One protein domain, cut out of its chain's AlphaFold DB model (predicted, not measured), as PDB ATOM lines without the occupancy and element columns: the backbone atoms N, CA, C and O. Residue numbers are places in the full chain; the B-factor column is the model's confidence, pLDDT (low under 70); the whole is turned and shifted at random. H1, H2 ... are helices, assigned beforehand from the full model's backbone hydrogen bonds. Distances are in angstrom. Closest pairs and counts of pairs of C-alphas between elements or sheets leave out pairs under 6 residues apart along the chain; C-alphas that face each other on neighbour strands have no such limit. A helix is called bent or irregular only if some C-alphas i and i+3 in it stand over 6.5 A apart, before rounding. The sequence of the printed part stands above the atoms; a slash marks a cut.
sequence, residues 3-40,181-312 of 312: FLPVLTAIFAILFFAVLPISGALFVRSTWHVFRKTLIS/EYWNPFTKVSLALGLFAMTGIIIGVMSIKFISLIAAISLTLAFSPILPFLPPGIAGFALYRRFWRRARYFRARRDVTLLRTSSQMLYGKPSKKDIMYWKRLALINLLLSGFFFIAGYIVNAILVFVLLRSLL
ATOM      1  N   PHE A   3      85.444  23.292  52.748       84.88
ATOM      2  CA  PHE A   3      86.304  22.119  52.943       84.88
ATOM      3  C   PHE A   3      87.540  22.117  52.029       84.88
ATOM      4  O   PHE A   3      88.637  21.811  52.480       84.88
ATOM      5  N   LEU A   4      87.385  22.514  50.764       85.62
ATOM      6  CA  LEU A   4      88.460  22.491  49.770       85.62
ATOM      7  C   LEU A   4      89.612  23.479  50.059       85.62
ATOM      8  O   LEU A   4      90.763  23.035  50.072       85.62
ATOM      9  N   PRO A   5      89.369  24.778  50.345       87.81
ATOM     10  CA  PRO A   5      90.454  25.690  50.707       87.81
ATOM     11  C   PRO A   5      91.116  25.295  52.031       87.81
ATOM     12  O   PRO A   5      92.332  25.414  52.156       87.81
ATOM     13  N   VAL A   6      90.350  24.764  52.993       92.44
ATOM     14  CA  VAL A   6      90.897  24.255  54.259       92.44
ATOM     15  C   VAL A   6      91.803  23.050  54.011       92.44
ATOM     16  O   VAL A   6      92.936  23.041  54.481       92.44
ATOM     17  N   LEU A   7      91.361  22.071  53.219       93.31
ATOM     18  CA  LEU A   7      92.167  20.904  52.851       93.31
ATOM     19  C   LEU A   7      93.449  21.315  52.113       93.31
ATOM     20  O   LEU A   7      94.531  20.819  52.423       93.31
ATOM     21  N   THR A   8      93.338  22.263  51.181       93.56
ATOM     22  CA  THR A   8      94.493  22.798  50.447       93.56
ATOM     23  C   THR A   8      95.474  23.483  51.393       93.56
ATOM     24  O   THR A   8      96.675  23.232  51.321       93.56
ATOM     25  N   ALA A   9      94.982  24.301  52.323       94.31
ATOM     26  CA  ALA A   9      95.817  24.935  53.336       94.31
ATOM     27  C   ALA A   9      96.507  23.894  54.233       94.31
ATOM     28  O   ALA A   9      97.704  24.016  54.482       94.31
ATOM     29  N   ILE A  10      95.793  22.845  54.660       95.75
ATOM     30  CA  ILE A  10      96.354  21.751  55.465       95.75
ATOM     31  C   ILE A  10      97.499  21.067  54.718       95.75
ATOM     32  O   ILE A  10      98.589  20.947  55.277       95.75
ATOM     33  N   PHE A  11      97.305  20.666  53.457       95.50
ATOM     34  CA  PHE A  11      98.384  20.043  52.688       95.50
ATOM     35  C   PHE A  11      99.540  21.004  52.425       95.50
ATOM     36  O   PHE A  11     100.696  20.590  52.507       95.50
ATOM     37  N   ALA A  12      99.262  22.285  52.170       94.31
ATOM     38  CA  ALA A  12     100.310  23.271  51.931       94.31
ATOM     39  C   ALA A  12     101.183  23.444  53.179       94.31
ATOM     40  O   ALA A  12     102.409  23.396  53.101       94.31
ATOM     41  N   ILE A  13     100.551  23.576  54.346       94.88
ATOM     42  CA  ILE A  13     101.240  23.688  55.634       94.88
ATOM     43  C   ILE A  13     102.008  22.400  55.941       94.88
ATOM     44  O   ILE A  13     103.182  22.460  56.309       94.88
ATOM     45  N   LEU A  14     101.387  21.234  55.766       95.88
ATOM     46  CA  LEU A  14     102.005  19.948  56.083       95.88
ATOM     47  C   LEU A  14     103.260  19.691  55.236       95.88
ATOM     48  O   LEU A  14     104.328  19.414  55.789       95.88
ATOM     49  N   PHE A  15     103.143  19.807  53.910       95.56
ATOM     50  CA  PHE A  15     104.213  19.447  52.975       95.56
ATOM     51  C   PHE A  15     105.235  20.565  52.737       95.56
ATOM     52  O   PHE A  15     106.410  20.293  52.511       95.56
ATOM     53  N   PHE A  16     104.849  21.838  52.812       93.06
ATOM     54  CA  PHE A  16     105.775  22.935  52.497       93.06
ATOM     55  C   PHE A  16     106.289  23.686  53.727       93.06
ATOM     56  O   PHE A  16     107.244  24.453  53.601       93.06
ATOM     57  N   ALA A  17     105.743  23.424  54.923       92.38
ATOM     58  CA  ALA A  17     106.243  23.996  56.172       92.38
ATOM     59  C   ALA A  17     106.610  22.932  57.217       92.38
ATOM     60  O   ALA A  17     107.783  22.818  57.570       92.38
ATOM     61  N   VAL A  18     105.650  22.140  57.702       95.06
ATOM     62  CA  VAL A  18     105.841  21.248  58.862       95.06
ATOM     63  C   VAL A  18     106.931  20.211  58.603       95.06
ATOM     64  O   VAL A  18     107.903  20.148  59.353       95.06
ATOM     65  N   LEU A  19     106.819  19.430  57.527       94.38
ATOM     66  CA  LEU A  19     107.796  18.386  57.208       94.38
ATOM     67  C   LEU A  19     109.208  18.950  56.925       94.38
ATOM     68  O   LEU A  19     110.165  18.455  57.532       94.38
ATOM     69  N   PRO A  20     109.388  20.008  56.100       93.25
ATOM     70  CA  PRO A  20     110.693  20.649  55.925       93.25
ATOM     71  C   PRO A  20     111.300  21.210  57.219       93.25
ATOM     72  O   PRO A  20     112.508  21.071  57.438       93.25
ATOM     73  N   ILE A  21     110.491  21.831  58.089       93.62
ATOM     74  CA  ILE A  21     110.948  22.369  59.381       93.62
ATOM     75  C   ILE A  21     111.389  21.232  60.303       93.62
ATOM     76  O   ILE A  21     112.478  21.311  60.872       93.62
ATOM     77  N   SER A  22     110.606  20.158  60.408       94.31
ATOM     78  CA  SER A  22     110.966  18.968  61.187       94.31
ATOM     79  C   SER A  22     112.278  18.352  60.698       94.31
ATOM     80  O   SER A  22     113.180  18.097  61.500       94.31
ATOM     81  N   GLY A  23     112.452  18.219  59.379       93.69
ATOM     82  CA  GLY A  23     113.716  17.778  58.787       93.69
ATOM     83  C   GLY A  23     114.887  18.706  59.130       93.69
ATOM     84  O   GLY A  23     115.975  18.240  59.470       93.69
ATOM     85  N   ALA A  24     114.670  20.025  59.115       93.12
ATOM     86  CA  ALA A  24     115.697  20.999  59.480       93.12
ATOM     87  C   ALA A  24     116.092  20.916  60.962       93.12
ATOM     88  O   ALA A  24     117.275  21.045  61.289       93.12
ATOM     89  N   LEU A  25     115.132  20.667  61.859       93.94
ATOM     90  CA  LEU A  25     115.399  20.435  63.280       93.94
ATOM     91  C   LEU A  25     116.206  19.151  63.498       93.94
ATOM     92  O   LEU A  25     117.174  19.183  64.258       93.94
ATOM     93  N   PHE A  26     115.878  18.071  62.787       93.56
ATOM     94  CA  PHE A  26     116.611  16.803  62.846       93.56
ATOM     95  C   PHE A  26     118.061  16.927  62.347       93.56
ATOM     96  O   PHE A  26     119.009  16.475  62.994       93.56
ATOM     97  N   VAL A  27     118.274  17.600  61.214       92.25
ATOM     98  CA  VAL A  27     119.632  17.878  60.713       92.25
ATOM     99  C   VAL A  27     120.406  18.738  61.715       92.25
ATOM    100  O   VAL A  27     121.590  18.506  61.971       92.25
ATOM    101  N   ARG A  28     119.737  19.716  62.335       92.06
ATOM    102  CA  ARG A  28     120.347  20.602  63.329       92.06
ATOM    103  C   ARG A  28     120.702  19.881  64.629       92.06
ATOM    104  O   ARG A  28     121.754  20.188  65.186       92.06
ATOM    105  N   SER A  29     119.869  18.966  65.123       91.62
ATOM    106  CA  SER A  29     120.180  18.172  66.320       91.62
ATOM    107  C   SER A  29     121.379  17.260  66.066       91.62
ATOM    108  O   SER A  29     122.324  17.275  66.852       91.62
ATOM    109  N   THR A  30     121.408  16.585  64.913       90.75
ATOM    110  CA  THR A  30     122.532  15.735  64.484       90.75
ATOM    111  C   THR A  30     123.839  16.530  64.419       90.75
ATOM    112  O   THR A  30     124.855  16.114  64.974       90.75
ATOM    113  N   TRP A  31     123.803  17.723  63.815       92.12
ATOM    114  CA  TRP A  31     124.945  18.641  63.786       92.12
ATOM    115  C   TRP A  31     125.409  19.051  65.189       92.12
ATOM    116  O   TRP A  31     126.609  19.102  65.455       92.12
ATOM    117  N   HIS A  32     124.482  19.363  66.098       91.69
ATOM    118  CA  HIS A  32     124.842  19.769  67.458       91.69
ATOM    119  C   HIS A  32     125.535  18.659  68.235       91.69
ATOM    120  O   HIS A  32     126.495  18.963  68.941       91.69
ATOM    121  N   VAL A  33     125.079  17.410  68.096       91.38
ATOM    122  CA  VAL A  33     125.731  16.244  68.711       91.38
ATOM    123  C   VAL A  33     127.145  16.100  68.159       91.38
ATOM    124  O   VAL A  33     128.096  16.164  68.930       91.38
ATOM    125  N   PHE A  34     127.299  16.046  66.832       92.94
ATOM    126  CA  PHE A  34     128.609  15.956  66.177       92.94
ATOM    127  C   PHE A  34     129.572  17.068  66.623       92.94
ATOM    128  O   PHE A  34     130.693  16.802  67.053       92.94
ATOM    129  N   ARG A  35     129.113  18.325  66.593       92.88
ATOM    130  CA  ARG A  35     129.897  19.485  67.032       92.88
ATOM    131  C   ARG A  35     130.301  19.369  68.501       92.88
ATOM    132  O   ARG A  35     131.440  19.684  68.829       92.88
ATOM    133  N   LYS A  36     129.374  19.000  69.392       90.75
ATOM    134  CA  LYS A  36     129.652  18.891  70.832       90.75
ATOM    135  C   LYS A  36     130.725  17.837  71.078       90.75
ATOM    136  O   LYS A  36     131.678  18.139  71.788       90.75
ATOM    137  N   THR A  37     130.602  16.673  70.442       90.62
ATOM    138  CA  THR A  37     131.562  15.576  70.582       90.62
ATOM    139  C   THR A  37     132.942  15.950  70.046       90.62
ATOM    140  O   THR A  37     133.937  15.689  70.712       90.62
ATOM    141  N   LEU A  38     133.033  16.632  68.898       92.12
ATOM    142  CA  LEU A  38     134.319  17.123  68.384       92.12
ATOM    143  C   LEU A  38     134.973  18.167  69.293       92.12
ATOM    144  O   LEU A  38     136.184  18.133  69.487       92.12
ATOM    145  N   ILE A  39     134.185  19.091  69.853       90.06
ATOM    146  CA  ILE A  39     134.700  20.091  70.796       90.06
ATOM    147  C   ILE A  39     135.211  19.405  72.071       90.06
ATOM    148  O   ILE A  39     136.294  19.737  72.538       90.06
ATOM    149  N   SER A  40     134.480  18.427  72.619       88.75
ATOM    150  CA  SER A  40     134.947  17.672  73.792       88.75
ATOM    151  C   SER A  40     136.146  16.777  73.486       88.75
ATOM    152  O   SER A  40     136.976  16.556  74.360       88.75
ATOM    153  N   GLU A 181     120.009  23.638  56.088       87.75
ATOM    154  CA  GLU A 181     119.272  22.819  57.058       87.75
ATOM    155  C   GLU A 181     117.910  22.375  56.472       87.75
ATOM    156  O   GLU A 181     117.445  21.268  56.732       87.75
ATOM    157  N   TYR A 182     117.320  23.195  55.595       85.81
ATOM    158  CA  TYR A 182     116.029  22.944  54.952       85.81
ATOM    159  C   TYR A 182     116.119  22.133  53.659       85.81
ATOM    160  O   TYR A 182     115.088  21.721  53.147       85.81
ATOM    161  N   TRP A 183     117.312  21.889  53.108       87.25
ATOM    162  CA  TRP A 183     117.474  21.026  51.931       87.25
ATOM    163  C   TRP A 183     117.984  19.653  52.363       87.25
ATOM    164  O   TRP A 183     119.152  19.313  52.182       87.25
ATOM    165  N   ASN A 184     117.095  18.888  52.988       89.88
ATOM    166  CA  ASN A 184     117.367  17.569  53.550       89.88
ATOM    167  C   ASN A 184     116.470  16.500  52.879       89.88
ATOM    168  O   ASN A 184     115.571  16.861  52.111       89.88
ATOM    169  N   PRO A 185     116.702  15.194  53.114       89.25
ATOM    170  CA  PRO A 185     115.889  14.130  52.520       89.25
ATOM    171  C   PRO A 185     114.386  14.263  52.795       89.25
ATOM    172  O   PRO A 185     113.598  14.057  51.874       89.25
ATOM    173  N   PHE A 186     113.986  14.693  54.001       90.06
ATOM    174  CA  PHE A 186     112.573  14.923  54.326       90.06
ATOM    175  C   PHE A 186     111.966  15.985  53.420       90.06
ATOM    176  O   PHE A 186     110.895  15.764  52.871       90.06
ATOM    177  N   THR A 187     112.664  17.099  53.186       91.12
ATOM    178  CA  THR A 187     112.184  18.142  52.270       91.12
ATOM    179  C   THR A 187     112.023  17.622  50.844       91.12
ATOM    180  O   THR A 187     111.055  17.980  50.187       91.12
ATOM    181  N   LYS A 188     112.925  16.761  50.350       92.56
ATOM    182  CA  LYS A 188     112.806  16.184  48.996       92.56
ATOM    183  C   LYS A 188     111.556  15.312  48.864       92.56
ATOM    184  O   LYS A 188     110.786  15.498  47.927       92.56
ATOM    185  N   VAL A 189     111.348  14.402  49.817       94.12
ATOM    186  CA  VAL A 189     110.160  13.532  49.856       94.12
ATOM    187  C   VAL A 189     108.895  14.372  50.020       94.12
ATOM    188  O   VAL A 189     107.911  14.170  49.316       94.12
ATOM    189  N   SER A 190     108.941  15.362  50.907       95.38
ATOM    190  CA  SER A 190     107.816  16.240  51.199       95.38
ATOM    191  C   SER A 190     107.416  17.109  50.005       95.38
ATOM    192  O   SER A 190     106.231  17.206  49.707       95.38
ATOM    193  N   LEU A 191     108.382  17.658  49.259       93.50
ATOM    194  CA  LEU A 191     108.120  18.383  48.014       93.50
ATOM    195  C   LEU A 191     107.464  17.486  46.962       93.50
ATOM    196  O   LEU A 191     106.507  17.916  46.328       93.50
ATOM    197  N   ALA A 192     107.946  16.250  46.788       95.06
ATOM    198  CA  ALA A 192     107.386  15.314  45.814       95.06
ATOM    199  C   ALA A 192     105.933  14.935  46.149       95.06
ATOM    200  O   ALA A 192     105.047  15.072  45.304       95.06
ATOM    201  N   LEU A 193     105.673  14.530  47.396       96.06
ATOM    202  CA  LEU A 193     104.324  14.185  47.859       96.06
ATOM    203  C   LEU A 193     103.389  15.398  47.860       96.06
ATOM    204  O   LEU A 193     102.234  15.287  47.457       96.06
ATOM    205  N   GLY A 194     103.896  16.566  48.259       95.06
ATOM    206  CA  GLY A 194     103.144  17.814  48.240       95.06
ATOM    207  C   GLY A 194     102.743  18.227  46.828       95.06
ATOM    208  O   GLY A 194     101.588  18.573  46.608       95.06
ATOM    209  N   LEU A 195     103.656  18.156  45.854       95.31
ATOM    210  CA  LEU A 195     103.345  18.441  44.448       95.31
ATOM    211  C   LEU A 195     102.277  17.487  43.901       95.31
ATOM    212  O   LEU A 195     101.346  17.935  43.231       95.31
ATOM    213  N   PHE A 196     102.372  16.195  44.224       96.31
ATOM    214  CA  PHE A 196     101.365  15.207  43.837       96.31
ATOM    215  C   PHE A 196      99.988  15.533  44.441       96.31
ATOM    216  O   PHE A 196      98.997  15.620  43.714       96.31
ATOM    217  N   ALA A 197      99.930  15.810  45.748       95.50
ATOM    218  CA  ALA A 197      98.694  16.177  46.440       95.50
ATOM    219  C   ALA A 197      98.068  17.467  45.881       95.50
ATOM    220  O   ALA A 197      96.862  17.519  45.631       95.50
ATOM    221  N   MET A 198      98.882  18.497  45.624       94.88
ATOM    222  CA  MET A 198      98.405  19.765  45.060       94.88
ATOM    223  C   MET A 198      97.908  19.624  43.625       94.88
ATOM    224  O   MET A 198      96.928  20.267  43.261       94.88
ATOM    225  N   THR A 199      98.519  18.748  42.827       94.69
ATOM    226  CA  THR A 199      98.038  18.448  41.471       94.69
ATOM    227  C   THR A 199      96.637  17.835  41.512       94.69
ATOM    228  O   THR A 199      95.756  18.268  40.771       94.69
ATOM    229  N   GLY A 200      96.395  16.895  42.431       93.56
ATOM    230  CA  GLY A 200      95.060  16.328  42.651       93.56
ATOM    231  C   GLY A 200      94.023  17.387  43.040       93.56
ATOM    232  O   GLY A 200      92.911  17.383  42.513       93.56
ATOM    233  N   ILE A 201      94.401  18.345  43.896       92.06
ATOM    234  CA  ILE A 201      93.535  19.481  44.250       92.06
ATOM    235  C   ILE A 201      93.226  20.343  43.031       92.06
ATOM    236  O   ILE A 201      92.065  20.689  42.835       92.06
ATOM    237  N   ILE A 202      94.221  20.682  42.207       91.88
ATOM    238  CA  ILE A 202      94.017  21.503  41.005       91.88
ATOM    239  C   ILE A 202      92.994  20.841  40.075       91.88
ATOM    240  O   ILE A 202      92.021  21.489  39.692       91.88
ATOM    241  N   ILE A 203      93.156  19.547  39.778       91.69
ATOM    242  CA  ILE A 203      92.222  18.782  38.931       91.69
ATOM    243  C   ILE A 203      90.810  18.784  39.537       91.69
ATOM    244  O   ILE A 203      89.824  19.023  38.834       91.69
ATOM    245  N   GLY A 204      90.712  18.566  40.851       89.25
ATOM    246  CA  GLY A 204      89.442  18.593  41.571       89.25
ATOM    247  C   GLY A 204      88.757  19.961  41.521       89.25
ATOM    248  O   GLY A 204      87.566  20.032  41.236       89.25
ATOM    249  N   VAL A 205      89.501  21.051  41.738       88.19
ATOM    250  CA  VAL A 205      88.976  22.426  41.667       88.19
ATOM    251  C   VAL A 205      88.479  22.740  40.255       88.19
ATOM    252  O   VAL A 205      87.382  23.272  40.113       88.19
ATOM    253  N   MET A 206      89.250  22.394  39.219       84.50
ATOM    254  CA  MET A 206      88.893  22.678  37.820       84.50
ATOM    255  C   MET A 206      87.642  21.930  37.349       84.50
ATOM    256  O   MET A 206      86.948  22.400  36.451       84.50
ATOM    257  N   SER A 207      87.333  20.789  37.964       84.56
ATOM    258  CA  SER A 207      86.148  19.993  37.628       84.56
ATOM    259  C   SER A 207      84.847  20.582  38.186       84.56
ATOM    260  O   SER A 207      83.762  20.127  37.826       84.56
ATOM    261  N   ILE A 208      84.924  21.582  39.071       80.06
ATOM    262  CA  ILE A 208      83.763  22.116  39.782       80.06
ATOM    263  C   ILE A 208      83.480  23.553  39.334       80.06
ATOM    264  O   ILE A 208      84.337  24.430  39.409       80.06
ATOM    265  N   LYS A 209      82.232  23.823  38.933       72.75
ATOM    266  CA  LYS A 209      81.724  25.170  38.612       72.75
ATOM    267  C   LYS A 209      81.503  25.987  39.900       72.75
ATOM    268  O   LYS A 209      80.368  26.181  40.329       72.75
ATOM    269  N   PHE A 210      82.576  26.381  40.588       66.25
ATOM    270  CA  PHE A 210      82.511  27.133  41.851       66.25
ATOM    271  C   PHE A 210      82.497  28.659  41.671       66.25
ATOM    272  O   PHE A 210      82.888  29.192  40.640       66.25
ATOM    273  N   ILE A 211      82.115  29.361  42.751       63.81
ATOM    274  CA  ILE A 211      82.321  30.804  42.946       63.81
ATOM    275  C   ILE A 211      83.811  31.118  42.783       63.81
ATOM    276  O   ILE A 211      84.652  30.550  43.493       63.81
ATOM    277  N   SER A 212      84.133  32.072  41.910       81.19
ATOM    278  CA  SER A 212      85.507  32.351  41.481       81.19
ATOM    279  C   SER A 212      86.480  32.733  42.605       81.19
ATOM    280  O   SER A 212      87.690  32.621  42.437       81.19
ATOM    281  N   LEU A 213      85.998  33.133  43.791       88.88
ATOM    282  CA  LEU A 213      86.856  33.505  44.925       88.88
ATOM    283  C   LEU A 213      87.481  32.276  45.603       88.88
ATOM    284  O   LEU A 213      88.690  32.239  45.822       88.88
ATOM    285  N   ILE A 214      86.670  31.264  45.928       88.94
ATOM    286  CA  ILE A 214      87.138  30.058  46.637       88.94
ATOM    287  C   ILE A 214      88.086  29.254  45.741       88.94
ATOM    288  O   ILE A 214      89.105  28.739  46.216       88.94
ATOM    289  N   ALA A 215      87.776  29.187  44.443       88.56
ATOM    290  CA  ALA A 215      88.632  28.561  43.447       88.56
ATOM    291  C   ALA A 215      89.977  29.299  43.321       88.56
ATOM    292  O   ALA A 215      91.020  28.654  43.407       88.56
ATOM    293  N   ALA A 216      89.977  30.637  43.241       90.94
ATOM    294  CA  ALA A 216      91.209  31.427  43.184       90.94
ATOM    295  C   ALA A 216      92.098  31.235  44.427       90.94
ATOM    296  O   ALA A 216      93.306  31.042  44.283       90.94
ATOM    297  N   ILE A 217      91.528  31.221  45.641       92.50
ATOM    298  CA  ILE A 217      92.290  30.964  46.881       92.50
ATOM    299  C   ILE A 217      92.908  29.562  46.857       92.50
ATOM    300  O   ILE A 217      94.104  29.407  47.111       92.50
ATOM    301  N   SER A 218      92.106  28.543  46.536       92.19
ATOM    302  CA  SER A 218      92.553  27.144  46.546       92.19
ATOM    303  C   SER A 218      93.649  26.908  45.505       92.19
ATOM    304  O   SER A 218      94.686  26.333  45.818       92.19
ATOM    305  N   LEU A 219      93.479  27.428  44.289       92.44
ATOM    306  CA  LEU A 219      94.493  27.325  43.241       92.44
ATOM    307  C   LEU A 219      95.770  28.085  43.607       92.44
ATOM    308  O   LEU A 219      96.858  27.547  43.436       92.44
ATOM    309  N   THR A 220      95.669  29.285  44.188       94.50
ATOM    310  CA  THR A 220      96.854  30.038  44.644       94.50
ATOM    311  C   THR A 220      97.661  29.241  45.672       94.50
ATOM    312  O   THR A 220      98.887  29.166  45.576       94.50
ATOM    313  N   LEU A 221      96.989  28.601  46.635       93.50
ATOM    314  CA  LEU A 221      97.640  27.727  47.615       93.50
ATOM    315  C   LEU A 221      98.233  26.471  46.966       93.50
ATOM    316  O   LEU A 221      99.336  26.064  47.334       93.50
ATOM    317  N   ALA A 222      97.557  25.882  45.981       93.69
ATOM    318  CA  ALA A 222      98.069  24.722  45.256       93.69
ATOM    319  C   ALA A 222      99.324  25.052  44.428       93.69
ATOM    320  O   ALA A 222     100.247  24.242  44.352       93.69
ATOM    321  N   PHE A 223      99.418  26.274  43.898       93.75
ATOM    322  CA  PHE A 223     100.611  26.786  43.217       93.75
ATOM    323  C   PHE A 223     101.733  27.240  44.164       93.75
ATOM    324  O   PHE A 223     102.815  27.591  43.684       93.75
ATOM    325  N   SER A 224     101.537  27.186  45.490       92.94
ATOM    326  CA  SER A 224     102.542  27.593  46.489       92.94
ATOM    327  C   SER A 224     103.973  27.088  46.248       92.94
ATOM    328  O   SER A 224     104.897  27.887  46.433       92.94
ATOM    329  N   PRO A 225     104.229  25.849  45.774       90.06
ATOM    330  CA  PRO A 225     105.599  25.353  45.587       90.06
ATOM    331  C   PRO A 225     106.336  26.058  44.452       90.06
ATOM    332  O   PRO A 225     107.565  26.126  44.450       90.06
ATOM    333  N   ILE A 226     105.580  26.571  43.481       92.56
ATOM    334  CA  ILE A 226     106.098  27.231  42.285       92.56
ATOM    335  C   ILE A 226     106.280  28.729  42.545       92.56
ATOM    336  O   ILE A 226     107.135  29.350  41.914       92.56
ATOM    337  N   LEU A 227     105.563  29.306  43.520       93.00
ATOM    338  CA  LEU A 227     105.621  30.740  43.812       93.00
ATOM    339  C   LEU A 227     107.052  31.265  43.990       93.00
ATOM    340  O   LEU A 227     107.360  32.256  43.343       93.00
ATOM    341  N   PRO A 228     107.983  30.644  44.739       91.62
ATOM    342  CA  PRO A 228     109.351  31.166  44.849       91.62
ATOM    343  C   PRO A 228     110.119  31.264  43.519       91.62
ATOM    344  O   PRO A 228     111.118  31.979  43.444       91.62
ATOM    345  N   PHE A 229     109.680  30.543  42.485       92.31
ATOM    346  CA  PHE A 229     110.331  30.460  41.178       92.31
ATOM    347  C   PHE A 229     109.694  31.357  40.113       92.31
ATOM    348  O   PHE A 229     110.233  31.443  39.014       92.31
ATOM    349  N   LEU A 230     108.596  32.052  40.414       93.69
ATOM    350  CA  LEU A 230     108.037  33.070  39.519       93.69
ATOM    351  C   LEU A 230     108.754  34.418  39.738       93.69
ATOM    352  O   LEU A 230     109.184  34.703  40.860       93.69
ATOM    353  N   PRO A 231     108.907  35.287  38.728       93.00
ATOM    354  CA  PRO A 231     109.297  36.683  38.954       93.00
ATOM    355  C   PRO A 231     108.154  37.431  39.666       93.00
ATOM    356  O   PRO A 231     107.016  37.251  39.231       93.00
ATOM    357  N   PRO A 232     108.378  38.288  40.691       92.38
ATOM    358  CA  PRO A 232     109.615  38.693  41.399       92.38
ATOM    359  C   PRO A 232     110.178  37.740  42.475       92.38
ATOM    360  O   PRO A 232     111.283  37.975  42.975       92.38
ATOM    361  N   GLY A 233     109.481  36.667  42.845       93.19
ATOM    362  CA  GLY A 233     109.957  35.644  43.796       93.19
ATOM    363  C   GLY A 233     111.382  35.129  43.554       93.19
ATOM    364  O   GLY A 233     112.127  34.985  44.523       93.19
ATOM    365  N   ILE A 234     111.824  34.974  42.299       95.00
ATOM    366  CA  ILE A 234     113.221  34.611  41.966       95.00
ATOM    367  C   ILE A 234     114.224  35.595  42.591       95.00
ATOM    368  O   ILE A 234     115.249  35.179  43.140       95.00
ATOM    369  N   ALA A 235     113.939  36.900  42.535       95.50
ATOM    370  CA  ALA A 235     114.800  37.929  43.115       95.50
ATOM    371  C   ALA A 235     114.828  37.819  44.649       95.50
ATOM    372  O   ALA A 235     115.905  37.831  45.256       95.50
ATOM    373  N   GLY A 236     113.661  37.610  45.268       95.06
ATOM    374  CA  GLY A 236     113.544  37.324  46.700       95.06
ATOM    375  C   GLY A 236     114.332  36.077  47.108       95.06
ATOM    376  O   GLY A 236     115.104  36.110  48.068       95.06
ATOM    377  N   PHE A 237     114.240  34.997  46.328       93.69
ATOM    378  CA  PHE A 237     114.972  33.752  46.545       93.69
ATOM    379  C   PHE A 237     116.493  33.920  46.383       93.69
ATOM    380  O   PHE A 237     117.277  33.362  47.160       93.69
ATOM    381  N   ALA A 238     116.946  34.722  45.417       93.94
ATOM    382  CA  ALA A 238     118.362  35.033  45.238       93.94
ATOM    383  C   ALA A 238     118.933  35.797  46.446       93.94
ATOM    384  O   ALA A 238     120.010  35.448  46.952       93.94
ATOM    385  N   LEU A 239     118.197  36.792  46.953       95.25
ATOM    386  CA  LEU A 239     118.562  37.547  48.155       95.25
ATOM    387  C   LEU A 239     118.527  36.667  49.405       95.25
ATOM    388  O   LEU A 239     119.513  36.645  50.147       95.25
ATOM    389  N   TYR A 240     117.473  35.865  49.585       94.56
ATOM    390  CA  TYR A 240     117.398  34.812  50.604       94.56
ATOM    391  C   TYR A 240     118.681  33.977  50.601       94.56
ATOM    392  O   TYR A 240     119.397  33.905  51.599       94.56
ATOM    393  N   ARG A 241     119.067  33.429  49.445       92.19
ATOM    394  CA  ARG A 241     120.241  32.556  49.339       92.19
ATOM    395  C   ARG A 241     121.542  33.280  49.687       92.19
ATOM    396  O   ARG A 241     122.450  32.663  50.248       92.19
ATOM    397  N   ARG A 242     121.658  34.569  49.358       92.69
ATOM    398  CA  ARG A 242     122.822  35.402  49.697       92.69
ATOM    399  C   ARG A 242     122.942  35.606  51.208       92.69
ATOM    400  O   ARG A 242     124.014  35.360  51.767       92.69
ATOM    401  N   PHE A 243     121.867  36.032  51.866       94.38
ATOM    402  CA  PHE A 243     121.863  36.286  53.308       94.38
ATOM    403  C   PHE A 243     121.954  34.993  54.123       94.38
ATOM    404  O   PHE A 243     122.712  34.944  55.092       94.38
ATOM    405  N   TRP A 244     121.323  33.906  53.672       93.12
ATOM    406  CA  TRP A 244     121.456  32.580  54.279       93.12
ATOM    407  C   TRP A 244     122.915  32.123  54.369       93.12
ATOM    408  O   TRP A 244     123.384  31.687  55.423       93.12
ATOM    409  N   ARG A 245     123.680  32.268  53.278       90.12
ATOM    410  CA  ARG A 245     125.106  31.898  53.260       90.12
ATOM    411  C   ARG A 245     125.928  32.725  54.238       90.12
ATOM    412  O   ARG A 245     126.782  32.165  54.922       90.12
ATOM    413  N   ARG A 246     125.662  34.032  54.327       92.12
ATOM    414  CA  ARG A 246     126.312  34.917  55.307       92.12
ATOM    415  C   ARG A 246     125.963  34.501  56.735       92.12
ATOM    416  O   ARG A 246     126.862  34.352  57.557       92.12
ATOM    417  N   ALA A 247     124.690  34.220  57.012       93.12
ATOM    418  CA  ALA A 247     124.250  33.720  58.311       93.12
ATOM    419  C   ALA A 247     124.957  32.404  58.672       93.12
ATOM    420  O   ALA A 247     125.481  32.277  59.777       93.12
ATOM    421  N   ARG A 248     125.032  31.437  57.747       91.62
ATOM    422  CA  ARG A 248     125.790  30.183  57.922       91.62
ATOM    423  C   ARG A 248     127.252  30.459  58.274       91.62
ATOM    424  O   ARG A 248     127.732  29.918  59.264       91.62
ATOM    425  N   TYR A 249     127.921  31.322  57.510       91.00
ATOM    426  CA  TYR A 249     129.318  31.689  57.742       91.00
ATOM    427  C   TYR A 249     129.540  32.267  59.147       91.00
ATOM    428  O   TYR A 249     130.428  31.816  59.867       91.00
ATOM    429  N   PHE A 250     128.698  33.209  59.584       92.88
ATOM    430  CA  PHE A 250     128.806  33.791  60.926       92.88
ATOM    431  C   PHE A 250     128.523  32.775  62.034       92.88
ATOM    432  O   PHE A 250     129.215  32.766  63.050       92.88
ATOM    433  N   ARG A 251     127.557  31.867  61.838       92.69
ATOM    434  CA  ARG A 251     127.303  30.786  62.799       92.69
ATOM    435  C   ARG A 251     128.474  29.789  62.862       92.69
ATOM    436  O   ARG A 251     128.810  29.353  63.955       92.69
ATOM    437  N   ALA A 252     129.116  29.466  61.736       91.12
ATOM    438  CA  ALA A 252     130.318  28.622  61.705       91.12
ATOM    439  C   ALA A 252     131.515  29.301  62.395       91.12
ATOM    440  O   ALA A 252     132.193  28.684  63.213       91.12
ATOM    441  N   ARG A 253     131.726  30.606  62.158       90.00
ATOM    442  CA  ARG A 253     132.743  31.404  62.869       90.00
ATOM    443  C   ARG A 253     132.524  31.404  64.375       90.00
ATOM    444  O   ARG A 253     133.470  31.154  65.110       90.00
ATOM    445  N   ARG A 254     131.283  31.607  64.824       91.62
ATOM    446  CA  ARG A 254     130.911  31.500  66.241       91.62
ATOM    447  C   ARG A 254     131.285  30.135  66.824       91.62
ATOM    448  O   ARG A 254     131.834  30.083  67.918       91.62
ATOM    449  N   ASP A 255     130.968  29.050  66.120       90.94
ATOM    450  CA  ASP A 255     131.206  27.685  66.607       90.94
ATOM    451  C   ASP A 255     132.711  27.382  66.730       90.94
ATOM    452  O   ASP A 255     133.143  26.793  67.716       90.94
ATOM    453  N   VAL A 256     133.523  27.898  65.809       88.38
ATOM    454  CA  VAL A 256     134.990  27.875  65.908       88.38
ATOM    455  C   VAL A 256     135.525  28.753  67.045       88.38
ATOM    456  O   VAL A 256     136.476  28.375  67.721       88.38
ATOM    457  N   THR A 257     134.948  29.932  67.287       86.88
ATOM    458  CA  THR A 257     135.342  30.765  68.436       86.88
ATOM    459  C   THR A 257     135.056  30.049  69.758       86.88
ATOM    460  O   THR A 257     135.848  30.159  70.692       86.88
ATOM    461  N   LEU A 258     133.973  29.267  69.831       84.31
ATOM    462  CA  LEU A 258     133.684  28.411  70.985       84.31
ATOM    463  C   LEU A 258     134.743  27.314  71.161       84.31
ATOM    464  O   LEU A 258     135.214  27.143  72.278       84.31
ATOM    465  N   LEU A 259     135.170  26.654  70.078       84.81
ATOM    466  CA  LEU A 259     136.270  25.675  70.102       84.81
ATOM    467  C   LEU A 259     137.569  26.288  70.663       84.81
ATOM    468  O   LEU A 259     138.208  25.740  71.550       84.81
ATOM    469  N   ARG A 260     137.924  27.504  70.235       80.00
ATOM    470  CA  ARG A 260     139.085  28.224  70.796       80.00
ATOM    471  C   ARG A 260     138.930  28.560  72.279       80.00
ATOM    472  O   ARG A 260     139.918  28.746  72.968       80.00
ATOM    473  N   THR A 261     137.693  28.680  72.761       69.94
ATOM    474  CA  THR A 261     137.429  28.972  74.177       69.94
ATOM    475  C   THR A 261     137.661  27.732  75.037       69.94
ATOM    476  O   THR A 261     138.161  27.864  76.151       69.94
ATOM    477  N   SER A 262     137.311  26.542  74.532       67.06
ATOM    478  CA  SER A 262     137.609  25.266  75.196       67.06
ATOM    479  C   SER A 262     139.095  24.916  75.122       67.06
ATOM    480  O   SER A 262     139.652  24.417  76.094       67.06
ATOM    481  N   SER A 263     139.755  25.245  74.011       63.38
ATOM    482  CA  SER A 263     141.183  25.013  73.775       63.38
ATOM    483  C   SER A 263     142.057  26.130  74.347       63.38
ATOM    484  O   SER A 263     142.676  26.904  73.614       63.38
ATOM    485  N   GLN A 264     142.102  26.258  75.675       58.12
ATOM    486  CA  GLN A 264     142.825  27.352  76.343       58.12
ATOM    487  C   GLN A 264     144.340  27.391  76.051       58.12
ATOM    488  O   GLN A 264     144.964  28.413  76.328       58.12
ATOM    489  N   MET A 265     144.933  26.335  75.475       51.94
ATOM    490  CA  MET A 265     146.384  26.243  75.259       51.94
ATOM    491  C   MET A 265     146.887  26.661  73.866       51.94
ATOM    492  O   MET A 265     148.054  27.017  73.750       51.94
ATOM    493  N   LEU A 266     146.063  26.644  72.810       52.00
ATOM    494  CA  LEU A 266     146.555  26.804  71.422       52.00
ATOM    495  C   LEU A 266     146.117  28.095  70.724       52.00
ATOM    496  O   LEU A 266     146.751  28.536  69.768       52.00
ATOM    497  N   TYR A 267     145.038  28.721  71.184       54.34
ATOM    498  CA  TYR A 267     144.461  29.889  70.532       54.34
ATOM    499  C   TYR A 267     144.107  30.908  71.613       54.34
ATOM    500  O   TYR A 267     143.258  30.632  72.451       54.34
ATOM    501  N   GLY A 268     144.788  32.061  71.628       58.41
ATOM    502  CA  GLY A 268     144.658  33.078  72.682       58.41
ATOM    503  C   GLY A 268     143.209  33.377  73.099       58.41
ATOM    504  O   GLY A 268     142.294  33.274  72.281       58.41
ATOM    505  N   LYS A 269     143.013  33.738  74.380       59.53
ATOM    506  CA  LYS A 269     141.699  33.856  75.043       59.53
ATOM    507  C   LYS A 269     140.662  34.573  74.160       59.53
ATOM    508  O   LYS A 269     140.739  35.795  74.012       59.53
ATOM    509  N   PRO A 270     139.667  33.862  73.603       65.00
ATOM    510  CA  PRO A 270     138.603  34.511  72.851       65.00
ATOM    511  C   PRO A 270     137.739  35.355  73.789       65.00
ATOM    512  O   PRO A 270     137.375  34.928  74.890       65.00
ATOM    513  N   SER A 271     137.377  36.560  73.354       76.62
ATOM    514  CA  SER A 271     136.519  37.426  74.153       76.62
ATOM    515  C   SER A 271     135.071  36.950  74.051       76.62
ATOM    516  O   SER A 271     134.570  36.677  72.959       76.62
ATOM    517  N   LYS A 272     134.327  36.938  75.168       82.00
ATOM    518  CA  LYS A 272     132.856  36.762  75.145       82.00
ATOM    519  C   LYS A 272     132.184  37.740  74.162       82.00
ATOM    520  O   LYS A 272     131.141  37.418  73.588       82.00
ATOM    521  N   LYS A 273     132.807  38.906  73.929       85.38
ATOM    522  CA  LYS A 273     132.383  39.904  72.938       85.38
ATOM    523  C   LYS A 273     132.399  39.350  71.506       85.38
ATOM    524  O   LYS A 273     131.453  39.610  70.766       85.38
ATOM    525  N   ASP A 274     133.374  38.517  71.144       86.75
ATOM    526  CA  ASP A 274     133.506  37.944  69.796       86.75
ATOM    527  C   ASP A 274     132.380  36.950  69.498       86.75
ATOM    528  O   ASP A 274     131.758  36.983  68.434       86.75
ATOM    529  N   ILE A 275     132.050  36.090  70.466       89.00
ATOM    530  CA  ILE A 275     130.947  35.126  70.340       89.00
ATOM    531  C   ILE A 275     129.615  35.867  70.156       89.00
ATOM    532  O   ILE A 275     128.809  35.501  69.292       89.00
ATOM    533  N   MET A 276     129.387  36.922  70.946       92.50
ATOM    534  CA  MET A 276     128.175  37.740  70.863       92.50
ATOM    535  C   MET A 276     128.084  38.479  69.522       92.50
ATOM    536  O   MET A 276     127.017  38.507  68.905       92.50
ATOM    537  N   TYR A 277     129.205  39.017  69.035       93.62
ATOM    538  CA  TYR A 277     129.306  39.681  67.738       93.62
ATOM    539  C   TYR A 277     128.879  38.752  66.595       93.62
ATOM    540  O   TYR A 277     127.959  39.076  65.835       93.62
ATOM    541  N   TRP A 278     129.451  37.543  66.524       93.38
ATOM    542  CA  TRP A 278     129.082  36.564  65.497       93.38
ATOM    543  C   TRP A 278     127.627  36.103  65.617       93.38
ATOM    544  O   TRP A 278     126.954  35.920  64.601       93.38
ATOM    545  N   LYS A 279     127.108  35.957  66.843       95.06
ATOM    546  CA  LYS A 279     125.699  35.610  67.090       95.06
ATOM    547  C   LYS A 279     124.753  36.690  66.559       95.06
ATOM    548  O   LYS A 279     123.766  36.348  65.906       95.06
ATOM    549  N   ARG A 280     125.056  37.971  66.791       96.69
ATOM    550  CA  ARG A 280     124.247  39.101  66.308       96.69
ATOM    551  C   ARG A 280     124.248  39.175  64.784       96.69
ATOM    552  O   ARG A 280     123.179  39.241  64.183       96.69
ATOM    553  N   LEU A 281     125.419  39.089  64.150       96.38
ATOM    554  CA  LEU A 281     125.521  39.093  62.685       96.38
ATOM    555  C   LEU A 281     124.798  37.905  62.044       96.38
ATOM    556  O   LEU A 281     124.107  38.073  61.035       96.38
ATOM    557  N   ALA A 282     124.925  36.717  62.636       95.06
ATOM    558  CA  ALA A 282     124.196  35.533  62.203       95.06
ATOM    559  C   ALA A 282     122.677  35.740  62.263       95.06
ATOM    560  O   ALA A 282     121.990  35.399  61.303       95.06
ATOM    561  N   LEU A 283     122.167  36.306  63.362       96.75
ATOM    562  CA  LEU A 283     120.740  36.567  63.545       96.75
ATOM    563  C   LEU A 283     120.218  37.588  62.532       96.75
ATOM    564  O   LEU A 283     119.230  37.315  61.863       96.75
ATOM    565  N   ILE A 284     120.910  38.718  62.360       97.81
ATOM    566  CA  ILE A 284     120.514  39.759  61.397       97.81
ATOM    567  C   ILE A 284     120.419  39.174  59.985       97.81
ATOM    568  O   ILE A 284     119.423  39.368  59.295       97.81
ATOM    569  N   ASN A 285     121.428  38.410  59.554       96.69
ATOM    570  CA  ASN A 285     121.420  37.813  58.216       96.69
ATOM    571  C   ASN A 285     120.366  36.704  58.082       96.69
ATOM    572  O   ASN A 285     119.816  36.529  57.001       96.69
ATOM    573  N   LEU A 286     120.049  35.975  59.155       95.62
ATOM    574  CA  LEU A 286     118.957  34.999  59.154       95.62
ATOM    575  C   LEU A 286     117.594  35.688  58.989       95.62
ATOM    576  O   LEU A 286     116.794  35.250  58.167       95.62
ATOM    577  N   LEU A 287     117.354  36.778  59.723       97.19
ATOM    578  CA  LEU A 287     116.121  37.561  59.628       97.19
ATOM    579  C   LEU A 287     115.961  38.190  58.242       97.19
ATOM    580  O   LEU A 287     114.909  38.041  57.633       97.19
ATOM    581  N   LEU A 288     117.021  38.801  57.700       97.69
ATOM    582  CA  LEU A 288     117.015  39.330  56.331       97.69
ATOM    583  C   LEU A 288     116.737  38.229  55.304       97.69
ATOM    584  O   LEU A 288     115.944  38.422  54.388       97.69
ATOM    585  N   SER A 289     117.354  37.056  55.471       95.75
ATOM    586  CA  SER A 289     117.101  35.900  54.611       95.75
ATOM    587  C   SER A 289     115.621  35.510  54.618       95.75
ATOM    588  O   SER A 289     115.040  35.344  53.550       95.75
ATOM    589  N   GLY A 290     115.016  35.377  55.802       95.19
ATOM    590  CA  GLY A 290     113.593  35.059  55.945       95.19
ATOM    591  C   GLY A 290     112.692  36.138  55.349       95.19
ATOM    592  O   GLY A 290     111.784  35.816  54.589       95.19
ATOM    593  N   PHE A 291     112.997  37.411  55.612       97.31
ATOM    594  CA  PHE A 291     112.256  38.555  55.082       97.31
ATOM    595  C   PHE A 291     112.192  38.545  53.552       97.31
ATOM    596  O   PHE A 291     111.101  38.590  52.995       97.31
ATOM    597  N   PHE A 292     113.330  38.421  52.857       97.19
ATOM    598  CA  PHE A 292     113.342  38.430  51.388       97.19
ATOM    599  C   PHE A 292     112.629  37.223  50.771       97.19
ATOM    600  O   PHE A 292     112.013  37.357  49.713       97.19
ATOM    601  N   PHE A 293     112.685  36.059  51.425       94.94
ATOM    602  CA  PHE A 293     111.938  34.884  50.981       94.94
ATOM    603  C   PHE A 293     110.427  35.096  51.120       94.94
ATOM    604  O   PHE A 293     109.691  34.914  50.154       94.94
ATOM    605  N   ILE A 294     109.976  35.534  52.301       95.31
ATOM    606  CA  ILE A 294     108.557  35.761  52.602       95.31
ATOM    607  C   ILE A 294     107.992  36.884  51.730       95.31
ATOM    608  O   ILE A 294     106.929  36.714  51.143       95.31
ATOM    609  N   ALA A 295     108.708  38.001  51.584       96.75
ATOM    610  CA  ALA A 295     108.276  39.113  50.743       96.75
ATOM    611  C   ALA A 295     108.112  38.682  49.277       96.75
ATOM    612  O   ALA A 295     107.072  38.940  48.677       96.75
ATOM    613  N   GLY A 296     109.096  37.966  48.715       96.25
ATOM    614  CA  GLY A 296     109.003  37.443  47.348       96.25
ATOM    615  C   GLY A 296     107.848  36.453  47.166       96.25
ATOM    616  O   GLY A 296     107.139  36.512  46.165       96.25
ATOM    617  N   TYR A 297     107.625  35.583  48.154       95.38
ATOM    618  CA  TYR A 297     106.510  34.638  48.160       95.38
ATOM    619  C   TYR A 297     105.147  35.347  48.202       95.38
ATOM    620  O   TYR A 297     104.280  35.032  47.392       95.38
ATOM    621  N   ILE A 298     104.963  36.319  49.104       96.75
ATOM    622  CA  ILE A 298     103.702  37.063  49.267       96.75
ATOM    623  C   ILE A 298     103.357  37.832  47.995       96.75
ATOM    624  O   ILE A 298     102.218  37.765  47.541       96.75
ATOM    625  N   VAL A 299     104.326  38.529  47.393       97.25
ATOM    626  CA  VAL A 299     104.083  39.281  46.153       97.25
ATOM    627  C   VAL A 299     103.601  38.345  45.044       97.25
ATOM    628  O   VAL A 299     102.589  38.626  44.407       97.25
ATOM    629  N   ASN A 300     104.252  37.194  44.862       97.12
ATOM    630  CA  ASN A 300     103.825  36.221  43.859       97.12
ATOM    631  C   ASN A 300     102.466  35.595  44.183       97.12
ATOM    632  O   ASN A 300     101.668  35.398  43.272       97.12
ATOM    633  N   ALA A 301     102.176  35.320  45.457       95.94
ATOM    634  CA  ALA A 301     100.870  34.820  45.877       95.94
ATOM    635  C   ALA A 301      99.750  35.811  45.526       95.94
ATOM    636  O   ALA A 301      98.727  35.403  44.986       95.94
ATOM    637  N   ILE A 302      99.959  37.109  45.775       97.31
ATOM    638  CA  ILE A 302      98.998  38.167  45.433       97.31
ATOM    639  C   ILE A 302      98.808  38.250  43.916       97.31
ATOM    640  O   ILE A 302      97.672  38.275  43.452       97.31
ATOM    641  N   LEU A 303      99.896  38.257  43.140       96.62
ATOM    642  CA  LEU A 303      99.825  38.328  41.676       96.62
ATOM    643  C   LEU A 303      99.074  37.133  41.080       96.62
ATOM    644  O   LEU A 303      98.181  37.320  40.256       96.62
ATOM    645  N   VAL A 304      99.396  35.917  41.527       95.50
ATOM    646  CA  VAL A 304      98.715  34.689  41.089       95.50
ATOM    647  C   VAL A 304      97.244  34.713  41.491       95.50
ATOM    648  O   VAL A 304      96.390  34.396  40.668       95.50
ATOM    649  N   PHE A 305      96.929  35.145  42.712       96.25
ATOM    650  CA  PHE A 305      95.548  35.268  43.169       96.25
ATOM    651  C   PHE A 305      94.738  36.248  42.315       96.25
ATOM    652  O   PHE A 305      93.648  35.899  41.868       96.25
ATOM    653  N   VAL A 306      95.263  37.452  42.055       96.25
ATOM    654  CA  VAL A 306      94.591  38.470  41.229       96.25
ATOM    655  C   VAL A 306      94.381  37.960  39.804       96.25
ATOM    656  O   VAL A 306      93.286  38.098  39.263       96.25
ATOM    657  N   LEU A 307      95.391  37.311  39.220       94.69
ATOM    658  CA  LEU A 307      95.301  36.729  37.882       94.69
ATOM    659  C   LEU A 307      94.229  35.636  37.819       94.69
ATOM    660  O   LEU A 307      93.335  35.703  36.979       94.69
ATOM    661  N   LEU A 308      94.249  34.677  38.745       92.25
ATOM    662  CA  LEU A 308      93.242  33.615  38.808       92.25
ATOM    663  C   LEU A 308      91.841  34.173  39.062       92.25
ATOM    664  O   LEU A 308      90.879  33.697  38.473       92.25
ATOM    665  N   ARG A 309      91.721  35.209  39.897       92.88
ATOM    666  CA  ARG A 309      90.453  35.894  40.166       92.88
ATOM    667  C   ARG A 309      89.887  36.596  38.931       92.88
ATOM    668  O   ARG A 309      88.675  36.722  38.846       92.88
ATOM    669  N   SER A 310      90.739  37.070  38.024       91.06
ATOM    670  CA  SER A 310      90.313  37.713  36.774       91.06
ATOM    671  C   SER A 310      89.928  36.726  35.669       91.06
ATOM    672  O   SER A 310      89.168  37.086  34.778       91.06
ATOM    673  N   LEU A 311      90.455  35.497  35.722       87.56
ATOM    674  CA  LEU A 311      90.226  34.457  34.713       87.56
ATOM    675  C   LEU A 311      89.039  33.532  35.032       87.56
ATOM    676  O   LEU A 311      88.551  32.860  34.125       87.56
ATOM    677  N   LEU A 312      88.618  33.462  36.300       85.38
ATOM    678  CA  LEU A 312      87.526  32.615  36.805       85.38
ATOM    679  C   LEU A 312      86.241  33.414  37.031       85.38
ATOM    680  O   LEU A 312      85.165  32.859  36.730       85.38
TER     681      LEU A 312
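Overview. This is residues 3 to 40 and 181 to 312 of the 312 residues of an uncharacterized protein of Spirochaetes bacterium (UniProt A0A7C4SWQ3). The long hairpin of H5 and H4 makes one side of a loose rod; the bent H1 and H2 run opposite ways along the other, and H3 bridges the sides near one end. This all-helix bundle has 170 printed residues with five named helices, H1 to H5; radius of gyration of the C-alphas 21.0 A, spans 74 by 27 by 20 A.

Arrangement. Look first at H5, residues 272 to 311: it touches H4, residues 233 to 262, closest at C-alphas 296 and 233, 4.1 A. Its residues 301 to 309 alone touch H3, residues 212 to 222, closest at C-alphas 308 and 216, 5.3 A. H3 forms a hairpin with H2, residues 185 to 206. H1, residues 3 to 40, assigned as one helix by its hydrogen bonds, is bent, with C-alphas 16 and 19 6.9 A apart; its arms are H1a, residues 3 to 16, and H1b, residues 19 to 40. H1a touches H2, closest at C-alphas 15 and 194, 5.1 A. Every O i to N i+4 pair inside these helices and arms is within hydrogen-bond range.

Along the chain. Find C-alpha 272 at (132.856, 36.762, 75.145); H5 runs 58.8 A to C-alpha 311 at (90.226, 34.457, 34.713).

Size, cuts and confidence. Residues 41 to 180 are not printed, a 23.5 A gap between C-alphas 40 and 181. Residues 210 to 211 and 261 to 270 have pLDDT under 70.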